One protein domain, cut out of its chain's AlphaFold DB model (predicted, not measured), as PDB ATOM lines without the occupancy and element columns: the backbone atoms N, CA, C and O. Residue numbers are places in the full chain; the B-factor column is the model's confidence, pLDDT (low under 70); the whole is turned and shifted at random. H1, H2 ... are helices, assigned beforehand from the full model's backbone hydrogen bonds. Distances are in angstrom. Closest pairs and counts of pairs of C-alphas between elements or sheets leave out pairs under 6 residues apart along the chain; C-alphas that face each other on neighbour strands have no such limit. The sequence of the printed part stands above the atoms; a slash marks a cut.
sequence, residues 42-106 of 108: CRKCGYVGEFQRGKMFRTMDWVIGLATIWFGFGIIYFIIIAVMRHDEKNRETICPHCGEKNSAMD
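AT A GLANCE: This is residues 42 to 106 of the 108 residues of the protein "zinc_ribbon_2 domain-containing protein" of Oscillospiraceae bacterium (UniProt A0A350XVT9). A long, thin rod with little regular structure: a helical hairpin of H1 and H2 makes one end, and the coiled loops of both terminal stretches make the other. Residues 52 to 53 and 93 to 94 form a short antiparallel pairing between the two stretches. The printed part has 65 residues, with two named helices, H1 then H2, and no named strand; the class is all helix, with 22 residues in named elements. It is extended, with a radius of gyration of the C-alphas of 17.1 A and spans of 52 by 19 by 14 A.

HOW THE PARTS SIT: H1, residues 60 to 69, and H2, residues 74 to 85, form a helical hairpin over a tight link. They touch, H2 with residues 74 to 78 alone; the closest C-alphas, of Thr 68 and Gly 74, are 4.4 A apart. They run opposite ways at a shallow tilt of 28 degrees. Every O i to N i+4 pair is within hydrogen-bond range in H2, and 5 of 6 in H1.

IN THESE COORDINATES: H1 begins at C-alpha 60 (-32.567, 11.702, -27.455) and is 14.9 A long. H2 is 16.1 A long and ends at C-alpha 85 (-44.816, 7.902, -30.586).

THE WHOLE: The C-alphas of Gly 46 and Gly 72, the two farthest apart, are 52.2 A apart. Residues 42 to 59 and 86 to 106 hold no named element. The printed part has no cut. Mean pLDDT of the printed part is 71.1; residues 54 to 65, 70 to 71, 84 to 92 and 106 are under 70.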
ATOM      1  N   CYS A  42     -57.436  31.802 -31.100       80.62
ATOM      2  CA  CYS A  42     -56.727  31.748 -29.826       80.62
ATOM      3  C   CYS A  42     -57.599  32.343 -28.714       80.62
ATOM      4  O   CYS A  42     -58.007  33.502 -28.802       80.62
ATOM      5  N   ARG A  43     -57.836  31.591 -27.633       82.56
ATOM      6  CA  ARG A  43     -58.661  32.040 -26.496       82.56
ATOM      7  C   ARG A  43     -58.150  33.321 -25.820       82.56
ATOM      8  O   ARG A  43     -58.962  34.104 -25.344       82.56
ATOM      9  N   LYS A  44     -56.832  33.540 -25.766       83.50
ATOM     10  CA  LYS A  44     -56.233  34.671 -25.031       83.50
ATOM     11  C   LYS A  44     -55.989  35.916 -25.862       83.50
ATOM     12  O   LYS A  44     -56.243  37.011 -25.380       83.50
ATOM     13  N   CYS A  45     -55.449  35.768 -27.072       83.31
ATOM     14  CA  CYS A  45     -55.103  36.916 -27.916       83.31
ATOM     15  C   CYS A  45     -56.071  37.137 -29.082       83.31
ATOM     16  O   CYS A  45     -55.934  38.126 -29.792       83.31
ATOM     17  N   GLY A  46     -57.027  36.229 -29.310       78.25
ATOM     18  CA  GLY A  46     -57.983  36.341 -30.412       78.25
ATOM     19  C   GLY A  46     -57.387  36.104 -31.801       78.25
ATOM     20  O   GLY A  46     -58.102  36.247 -32.785       78.25
ATOM     21  N   TYR A  47     -56.105  35.731 -31.903       84.12
ATOM     22  CA  TYR A  47     -55.458  35.420 -33.178       84.12
ATOM     23  C   TYR A  47     -56.183  34.278 -33.903       84.12
ATOM     24  O   TYR A  47     -56.413  33.223 -33.309       84.12
ATOM     25  N   VAL A  48     -56.512  34.497 -35.177       82.50
ATOM     26  CA  VAL A  48     -57.144  33.525 -36.076       82.50
ATOM     27  C   VAL A  48     -56.122  33.141 -37.139       82.50
ATOM     28  O   VAL A  48     -55.646  34.000 -37.879       82.50
ATOM     29  N   GLY A  49     -55.754  31.864 -37.197       80.94
ATOM     30  CA  GLY A  49     -54.758  31.372 -38.144       80.94
ATOM     31  C   GLY A  49     -54.202  30.007 -37.752       80.94
ATOM     32  O   GLY A  49     -54.669  29.368 -36.810       80.94
ATOM     33  N   GLU A  50     -53.180  29.555 -38.474       77.19
ATOM     34  CA  GLU A  50     -52.562  28.251 -38.232       77.19
ATOM     35  C   GLU A  50     -51.681  28.272 -36.968       77.19
ATOM     36  O   GLU A  50     -50.793  29.114 -36.809       77.19
ATOM     37  N   PHE A  51     -51.922  27.332 -36.047       77.94
ATOM     38  CA  PHE A  51     -51.128  27.170 -34.825       77.94
ATOM     39  C   PHE A  51     -49.883  26.326 -35.097       77.94
ATOM     40  O   PHE A  51     -49.942  25.307 -35.787       77.94
ATOM     41  N   GLN A  52     -48.753  26.700 -34.493       75.56
ATOM     42  CA  GLN A  52     -47.525  25.930 -34.633       75.56
ATOM     43  C   GLN A  52     -47.598  24.676 -33.759       75.56
ATOM     44  O   GLN A  52     -47.789  24.741 -32.543       75.56
ATOM     45  N   ARG A  53     -47.438  23.512 -34.387       74.56
ATOM     46  CA  ARG A  53     -47.306  22.225 -33.702       74.56
ATOM     47  C   ARG A  53     -45.857  22.035 -33.250       74.56
ATOM     48  O   ARG A  53     -44.940  22.200 -34.052       74.56
ATOM     49  N   GLY A  54     -45.643  21.649 -31.987       67.69
ATOM     50  CA  GLY A  54     -44.307  21.332 -31.454       67.69
ATOM     51  C   GLY A  54     -43.508  20.335 -32.319       67.69
ATOM     52  O   GLY A  54     -44.067  19.551 -33.082       67.69
ATOM     53  N   LYS A  55     -42.174  20.355 -32.244       65.00
ATOM     54  CA  LYS A  55     -41.328  19.439 -33.035       65.00
ATOM     55  C   LYS A  55     -41.468  17.995 -32.525       65.00
ATOM     56  O   LYS A  55     -41.368  17.752 -31.329       65.00
ATOM     57  N   MET A  56     -41.695  17.053 -33.445       50.38
ATOM     58  CA  MET A  56     -42.071  15.653 -33.171       50.38
ATOM     59  C   MET A  56     -40.940  14.764 -32.648       50.38
ATOM     60  O   MET A  56     -41.190  13.761 -31.991       50.38
ATOM     61  N   PHE A  57     -39.693  15.088 -32.975       50.88
ATOM     62  CA  PHE A  57     -38.558  14.205 -32.738       50.88
ATOM     63  C   PHE A  57     -37.590  14.872 -31.772       50.88
ATOM     64  O   PHE A  57     -36.948  15.871 -32.101       50.88
ATOM     65  N   ARG A  58     -37.491  14.322 -30.560       58.53
ATOM     66  CA  ARG A  58     -36.473  14.722 -29.593       58.53
ATOM     67  C   ARG A  58     -35.225  13.895 -29.905       58.53
ATOM     68  O   ARG A  58     -35.264  12.673 -29.891       58.53
ATOM     69  N   THR A  59     -34.103  14.557 -30.179       61.38
ATOM     70  CA  THR A  59     -32.801  13.972 -30.579       61.38
ATOM     71  C   THR A  59     -32.294  12.841 -29.662       61.38
ATOM     72  O   THR A  59     -31.456  12.039 -30.055       61.38
ATOM     73  N   MET A  60     -32.844  12.740 -28.452       56.81
ATOM     74  CA  MET A  60     -32.567  11.702 -27.455       56.81
ATOM     75  C   MET A  60     -32.930  10.276 -27.898       56.81
ATOM     76  O   MET A  60     -32.303   9.329 -27.434       56.81
ATOM     77  N   ASP A  61     -33.872  10.095 -28.824       58.81
ATOM     78  CA  ASP A  61     -34.321   8.755 -29.229       58.81
ATOM     79  C   ASP A  61     -33.296   7.984 -30.079       58.81
ATOM     80  O   ASP A  61     -33.270   6.753 -30.068       58.81
ATOM     81  N   TRP A  62     -32.401   8.699 -30.769       65.75
ATOM     82  CA  TRP A  62     -31.309   8.093 -31.538       65.75
ATOM     83  C   TRP A  62     -30.243   7.449 -30.636       65.75
ATOM     84  O   TRP A  62     -29.701   6.396 -30.969       65.75
ATOM     85  N   VAL A  63     -29.974   8.039 -29.467       68.50
ATOM     86  CA  VAL A  63     -28.967   7.536 -28.515       68.50
ATOM     87  C   VAL A  63     -29.441   6.243 -27.848       68.50
ATOM     88  O   VAL A  63     -28.668   5.299 -27.693       68.50
ATOM     89  N   ILE A  64     -30.726   6.168 -27.498       67.75
ATOM     90  CA  ILE A  64     -31.280   5.009 -26.793       67.75
ATOM     91  C   ILE A  64     -31.466   3.814 -27.745       67.75
ATOM     92  O   ILE A  64     -31.243   2.667 -27.354       67.75
ATOM     93  N   GLY A  65     -31.781   4.071 -29.021       66.06
ATOM     94  CA  GLY A  65     -31.771   3.043 -30.065       66.06
ATOM     95  C   GLY A  65     -30.388   2.408 -30.238       66.06
ATOM     96  O   GLY A  65     -30.266   1.188 -30.170       66.06
ATOM     97  N   LEU A  66     -29.327   3.218 -30.356       71.38
ATOM     98  CA  LEU A  66     -27.954   2.706 -30.477       71.38
ATOM     99  C   LEU A  66     -27.495   1.929 -29.230       71.38
ATOM    100  O   LEU A  66     -26.842   0.897 -29.368       71.38
ATOM    101  N   ALA A  67     -27.869   2.371 -28.025       71.81
ATOM    102  CA  ALA A  67     -27.496   1.705 -26.774       71.81
ATOM    103  C   ALA A  67     -28.207   0.350 -26.562       71.81
ATOM    104  O   ALA A  67     -27.602  -0.596 -26.059       71.81
ATOM    105  N   THR A  68     -29.479   0.230 -26.955       71.19
ATOM    106  CA  THR A  68     -30.288  -0.989 -26.740       71.19
ATOM    107  C   THR A  68     -30.087  -2.060 -27.817       71.19
ATOM    108  O   THR A  68     -30.315  -3.243 -27.550       71.19
ATOM    109  N   ILE A  69     -29.593  -1.682 -29.005       70.00
ATOM    110  CA  ILE A  69     -29.179  -2.611 -30.072       70.00
ATOM    111  C   ILE A  69     -28.019  -3.511 -29.617       70.00
ATOM    112  O   ILE A  69     -28.001  -4.693 -29.953       70.00
ATOM    113  N   TRP A  70     -27.103  -3.001 -28.788       65.75
ATOM    114  CA  TRP A  70     -25.988  -3.791 -28.247       65.75
ATOM    115  C   TRP A  70     -26.407  -4.830 -27.193       65.75
ATOM    116  O   TRP A  70     -25.710  -5.824 -27.015       65.75
ATOM    117  N   PHE A  71     -27.549  -4.648 -26.521       67.81
ATOM    118  CA  PHE A  71     -28.000  -5.513 -25.419       67.81
ATOM    119  C   PHE A  71     -29.063  -6.556 -25.816       67.81
ATOM    120  O   PHE A  71     -29.628  -7.218 -24.948       67.81
ATOM    121  N   GLY A  72     -29.368  -6.725 -27.108       71.88
ATOM    122  CA  GLY A  72     -30.275  -7.780 -27.597       71.88
ATOM    123  C   GLY A  72     -31.772  -7.567 -27.312       71.88
ATOM    124  O   GLY A  72     -32.605  -8.279 -27.863       71.88
ATOM    125  N   PHE A  73     -32.139  -6.549 -26.528       74.62
ATOM    126  CA  PHE A  73     -33.529  -6.139 -26.265       74.62
ATOM    127  C   PHE A  73     -34.010  -4.972 -27.151       74.62
ATOM    128  O   PHE A  73     -35.162  -4.541 -27.048       74.62
ATOM    129  N   GLY A  74     -33.152  -4.467 -28.045       74.12
ATOM    130  CA  GLY A  74     -33.401  -3.259 -28.838       74.12
ATOM    131  C   GLY A  74     -34.648  -3.309 -29.718       74.12
ATOM    132  O   GLY A  74     -35.331  -2.301 -29.850       74.12
ATOM    133  N   ILE A  75     -35.007  -4.478 -30.258       75.25
ATOM    134  CA  ILE A  75     -36.172  -4.608 -31.149       75.25
ATOM    135  C   ILE A  75     -37.485  -4.417 -30.374       75.25
ATOM    136  O   ILE A  75     -38.348  -3.659 -30.809       75.25
ATOM    137  N   ILE A  76     -37.625  -5.039 -29.198       79.00
ATOM    138  CA  ILE A  76     -38.827  -4.914 -28.352       79.00
ATOM    139  C   ILE A  76     -38.966  -3.479 -27.832       79.00
ATOM    140  O   ILE A  76     -40.049  -2.898 -27.885       79.00
ATOM    141  N   TYR A  77     -37.861  -2.880 -27.386       76.06
ATOM    142  CA  TYR A  77     -37.838  -1.496 -26.916       76.06
ATOM    143  C   TYR A  77     -38.219  -0.501 -28.025       76.06
ATOM    144  O   TYR A  77     -39.021   0.408 -27.805       76.06
ATOM    145  N   PHE A  78     -37.703  -0.713 -29.239       75.56
ATOM    146  CA  PHE A  78     -38.015   0.111 -30.403       75.56
ATOM    147  C   PHE A  78     -39.492   0.012 -30.802       75.56
ATOM    148  O   PHE A  78     -40.107   1.035 -31.094       75.56
ATOM    149  N   ILE A  79     -40.084  -1.188 -30.753       76.75
ATOM    150  CA  ILE A  79     -41.514  -1.394 -31.032       76.75
ATOM    151  C   ILE A  79     -42.383  -0.666 -29.996       76.75
ATOM    152  O   ILE A  79     -43.311   0.041 -30.384       76.75
ATOM    153  N   ILE A  80     -42.065  -0.768 -28.699       78.06
ATOM    154  CA  ILE A  80     -42.817  -0.069 -27.638       78.06
ATOM    155  C   ILE A  80     -42.758   1.449 -27.847       78.06
ATOM    156  O   ILE A  80     -43.789   2.122 -27.816       78.06
ATOM    157  N   ILE A  81     -41.572   1.995 -28.127       70.12
ATOM    158  CA  ILE A  81     -41.407   3.426 -28.405       70.12
ATOM    159  C   ILE A  81     -42.143   3.856 -29.676       70.12
ATOM    160  O   ILE A  81     -42.766   4.918 -29.683       70.12
ATOM    161  N   ALA A  82     -42.084   3.062 -30.746       72.31
ATOM    162  CA  ALA A  82     -42.770   3.369 -31.997       72.31
ATOM    163  C   ALA A  82     -44.290   3.443 -31.794       72.31
ATOM    164  O   ALA A  82     -44.927   4.375 -32.285       72.31
ATOM    165  N   VAL A  83     -44.852   2.521 -31.003       73.50
ATOM    166  CA  VAL A  83     -46.273   2.531 -30.630       73.50
ATOM    167  C   VAL A  83     -46.614   3.768 -29.796       73.50
ATOM    168  O   VAL A  83     -47.583   4.454 -30.103       73.50
ATOM    169  N   MET A  84     -45.797   4.118 -28.796       65.44
ATOM    170  CA  MET A  84     -46.034   5.315 -27.974       65.44
ATOM    171  C   MET A  84     -45.910   6.627 -28.765       65.44
ATOM    172  O   MET A  84     -46.596   7.598 -28.451       65.44
ATOM    173  N   ARG A  85     -45.047   6.684 -29.788       61.03
ATOM    174  CA  ARG A  85     -44.816   7.902 -30.586       61.03
ATOM    175  C   ARG A  85     -45.836   8.097 -31.713       61.03
ATOM    176  O   ARG A  85     -45.952   9.208 -32.225       61.03
ATOM    177  N   HIS A  86     -46.586   7.056 -32.078       59.56
ATOM    178  CA  HIS A  86     -47.674   7.158 -33.056       59.56
ATOM    179  C   HIS A  86     -48.863   7.991 -32.536       59.56
ATOM    180  O   HIS A  86     -49.698   8.442 -33.319       59.56
ATOM    181  N   ASP A  87     -48.938   8.252 -31.229       58.03
ATOM    182  CA  ASP A  87     -49.973   9.103 -30.642       58.03
ATOM    183  C   ASP A  87     -49.644  10.601 -30.838       58.03
ATOM    184  O   ASP A  87     -49.288  11.349 -29.926       58.03
ATOM    185  N   GLU A  88     -49.732  11.055 -32.093       57.50
ATOM    186  CA  GLU A  88     -49.507  12.448 -32.513       57.50
ATOM    187  C   GLU A  88     -50.593  13.417 -31.987       57.50
ATOM    188  O   GLU A  88     -50.433  14.641 -32.042       57.50
ATOM    189  N   LYS A  89     -51.681  12.885 -31.414       55.31
ATOM    190  CA  LYS A  89     -52.872  13.634 -30.987       55.31
ATOM    191  C   LYS A  89     -52.637  14.538 -29.768       55.31
ATOM    192  O   LYS A  89     -53.373  15.501 -29.583       55.31
ATOM    193  N   ASN A  90     -51.597  14.280 -28.975       56.19
ATOM    194  CA  ASN A  90     -51.284  15.044 -27.757       56.19
ATOM    195  C   ASN A  90     -50.268  16.174 -27.967       56.19
ATOM    196  O   ASN A  90     -49.715  16.712 -27.003       56.19
ATOM    197  N   ARG A  91     -49.965  16.531 -29.217       61.59
ATOM    198  CA  ARG A  91     -48.998  17.591 -29.480       61.59
ATOM    199  C   ARG A  91     -49.596  18.950 -29.121       61.59
ATOM    200  O   ARG A  91     -50.577  19.383 -29.719       61.59
ATOM    201  N   GLU A  92     -48.952  19.628 -28.176       69.25
ATOM    202  CA  GLU A  92     -49.330  20.978 -27.768       69.25
ATOM    203  C   GLU A  92     -49.343  21.936 -28.969       69.25
ATOM    204  O   GLU A  92     -48.363  22.053 -29.717       69.25
ATOM    205  N   THR A  93     -50.480  22.599 -29.175       70.44
ATOM    206  CA  THR A  93     -50.629  23.664 -30.168       70.44
ATOM    207  C   THR A  93     -50.166  24.971 -29.543       70.44
ATOM    208  O   THR A  93     -50.635  25.359 -28.474       70.44
ATOM    209  N   ILE A  94     -49.209  25.644 -30.174       81.31
ATOM    210  CA  ILE A  94     -48.621  26.881 -29.658       81.31
ATOM    211  C   ILE A  94     -49.086  28.030 -30.550       81.31
ATOM    212  O   ILE A  94     -48.919  27.994 -31.773       81.31
ATOM    213  N   CYS A  95     -49.690  29.051 -29.943       81.00
ATOM    214  CA  CYS A  95     -50.057  30.262 -30.669       81.00
ATOM    215  C   CYS A  95     -48.793  31.069 -31.029       81.00
ATOM    216  O   CYS A  95     -48.024  31.395 -30.122       81.00
ATOM    217  N   PRO A  96     -48.576  31.455 -32.302       77.44
ATOM    218  CA  PRO A  96     -47.383  32.204 -32.710       77.44
ATOM    219  C   PRO A  96     -47.359  33.651 -32.191       77.44
ATOM    220  O   PRO A  96     -46.294  34.251 -32.114       77.44
ATOM    221  N   HIS A  97     -48.514  34.211 -31.821       81.81
ATOM    222  CA  HIS A  97     -48.620  35.607 -31.394       81.81
ATOM    223  C   HIS A  97     -48.446  35.790 -29.879       81.81
ATOM    224  O   HIS A  97     -47.838  36.759 -29.435       81.81
ATOM    225  N   CYS A  98     -48.995  34.881 -29.064       80.56
ATOM    226  CA  CYS A  98     -48.943  34.981 -27.598       80.56
ATOM    227  C   CYS A  98     -48.114  33.883 -26.919       80.56
ATOM    228  O   CYS A  98     -47.941  33.926 -25.702       80.56
ATOM    229  N   GLY A  99     -47.639  32.883 -27.670       77.31
ATOM    230  CA  GLY A  99     -46.882  31.747 -27.138       77.31
ATOM    231  C   GLY A  99     -47.700  30.798 -26.258       77.31
ATOM    232  O   GLY A  99     -47.132  29.916 -25.617       77.31
ATOM    233  N   GLU A 100     -49.022  30.967 -26.190       78.56
ATOM    234  CA  GLU A 100     -49.845  30.176 -25.287       78.56
ATOM    235  C   GLU A 100     -50.168  28.800 -25.864       78.56
ATOM    236  O   GLU A 100     -50.622  28.663 -27.006       78.56
ATOM    237  N   LYS A 101     -49.929  27.787 -25.034       81.44
ATOM    238  CA  LYS A 101     -50.122  26.372 -25.337       81.44
ATOM    239  C   LYS A 101     -51.602  25.998 -25.235       81.44
ATOM    240  O   LYS A 101     -52.291  26.480 -24.340       81.44
ATOM    241  N   ASN A 102     -52.070  25.111 -26.110       73.81
ATOM    242  CA  ASN A 102     -53.420  24.529 -26.111       73.81
ATOM    243  C   ASN A 102     -54.550  25.574 -26.129       73.81
ATOM    244  O   ASN A 102     -55.588  25.400 -25.496       73.81
ATOM    245  N   SER A 103     -54.329  26.688 -26.832       71.75
ATOM    246  CA  SER A 103     -55.235  27.844 -26.827       71.75
ATOM    247  C   SER A 103     -56.188  27.907 -28.029       71.75
ATOM    248  O   SER A 103     -56.992  28.836 -28.101       71.75
ATOM    249  N   ALA A 104     -56.112  26.942 -28.951       73.12
ATOM    250  CA  ALA A 104     -57.014  26.818 -30.093       73.12
ATOM    251  C   ALA A 104     -58.430  26.428 -29.627       73.12
ATOM    252  O   ALA A 104     -58.592  25.429 -28.927       73.12
ATOM    253  N   MET A 105     -59.440  27.219 -29.998       70.75
ATOM    254  CA  MET A 105     -60.854  26.868 -29.841       70.75
ATOM    255  C   MET A 105     -61.567  26.899 -31.192       70.75
ATOM    256  O   MET A 105     -61.370  27.844 -31.965       70.75
ATOM    257  N   ASP A 106     -62.395  25.887 -31.439       65.31
ATOM    258  CA  ASP A 106     -63.252  25.795 -32.620       65.31
ATOM    259  C   ASP A 106     -64.393  26.820 -32.508       65.31
ATOM    260  O   ASP A 106     -64.883  27.119 -31.411       65.31
TER     261      ASP A 106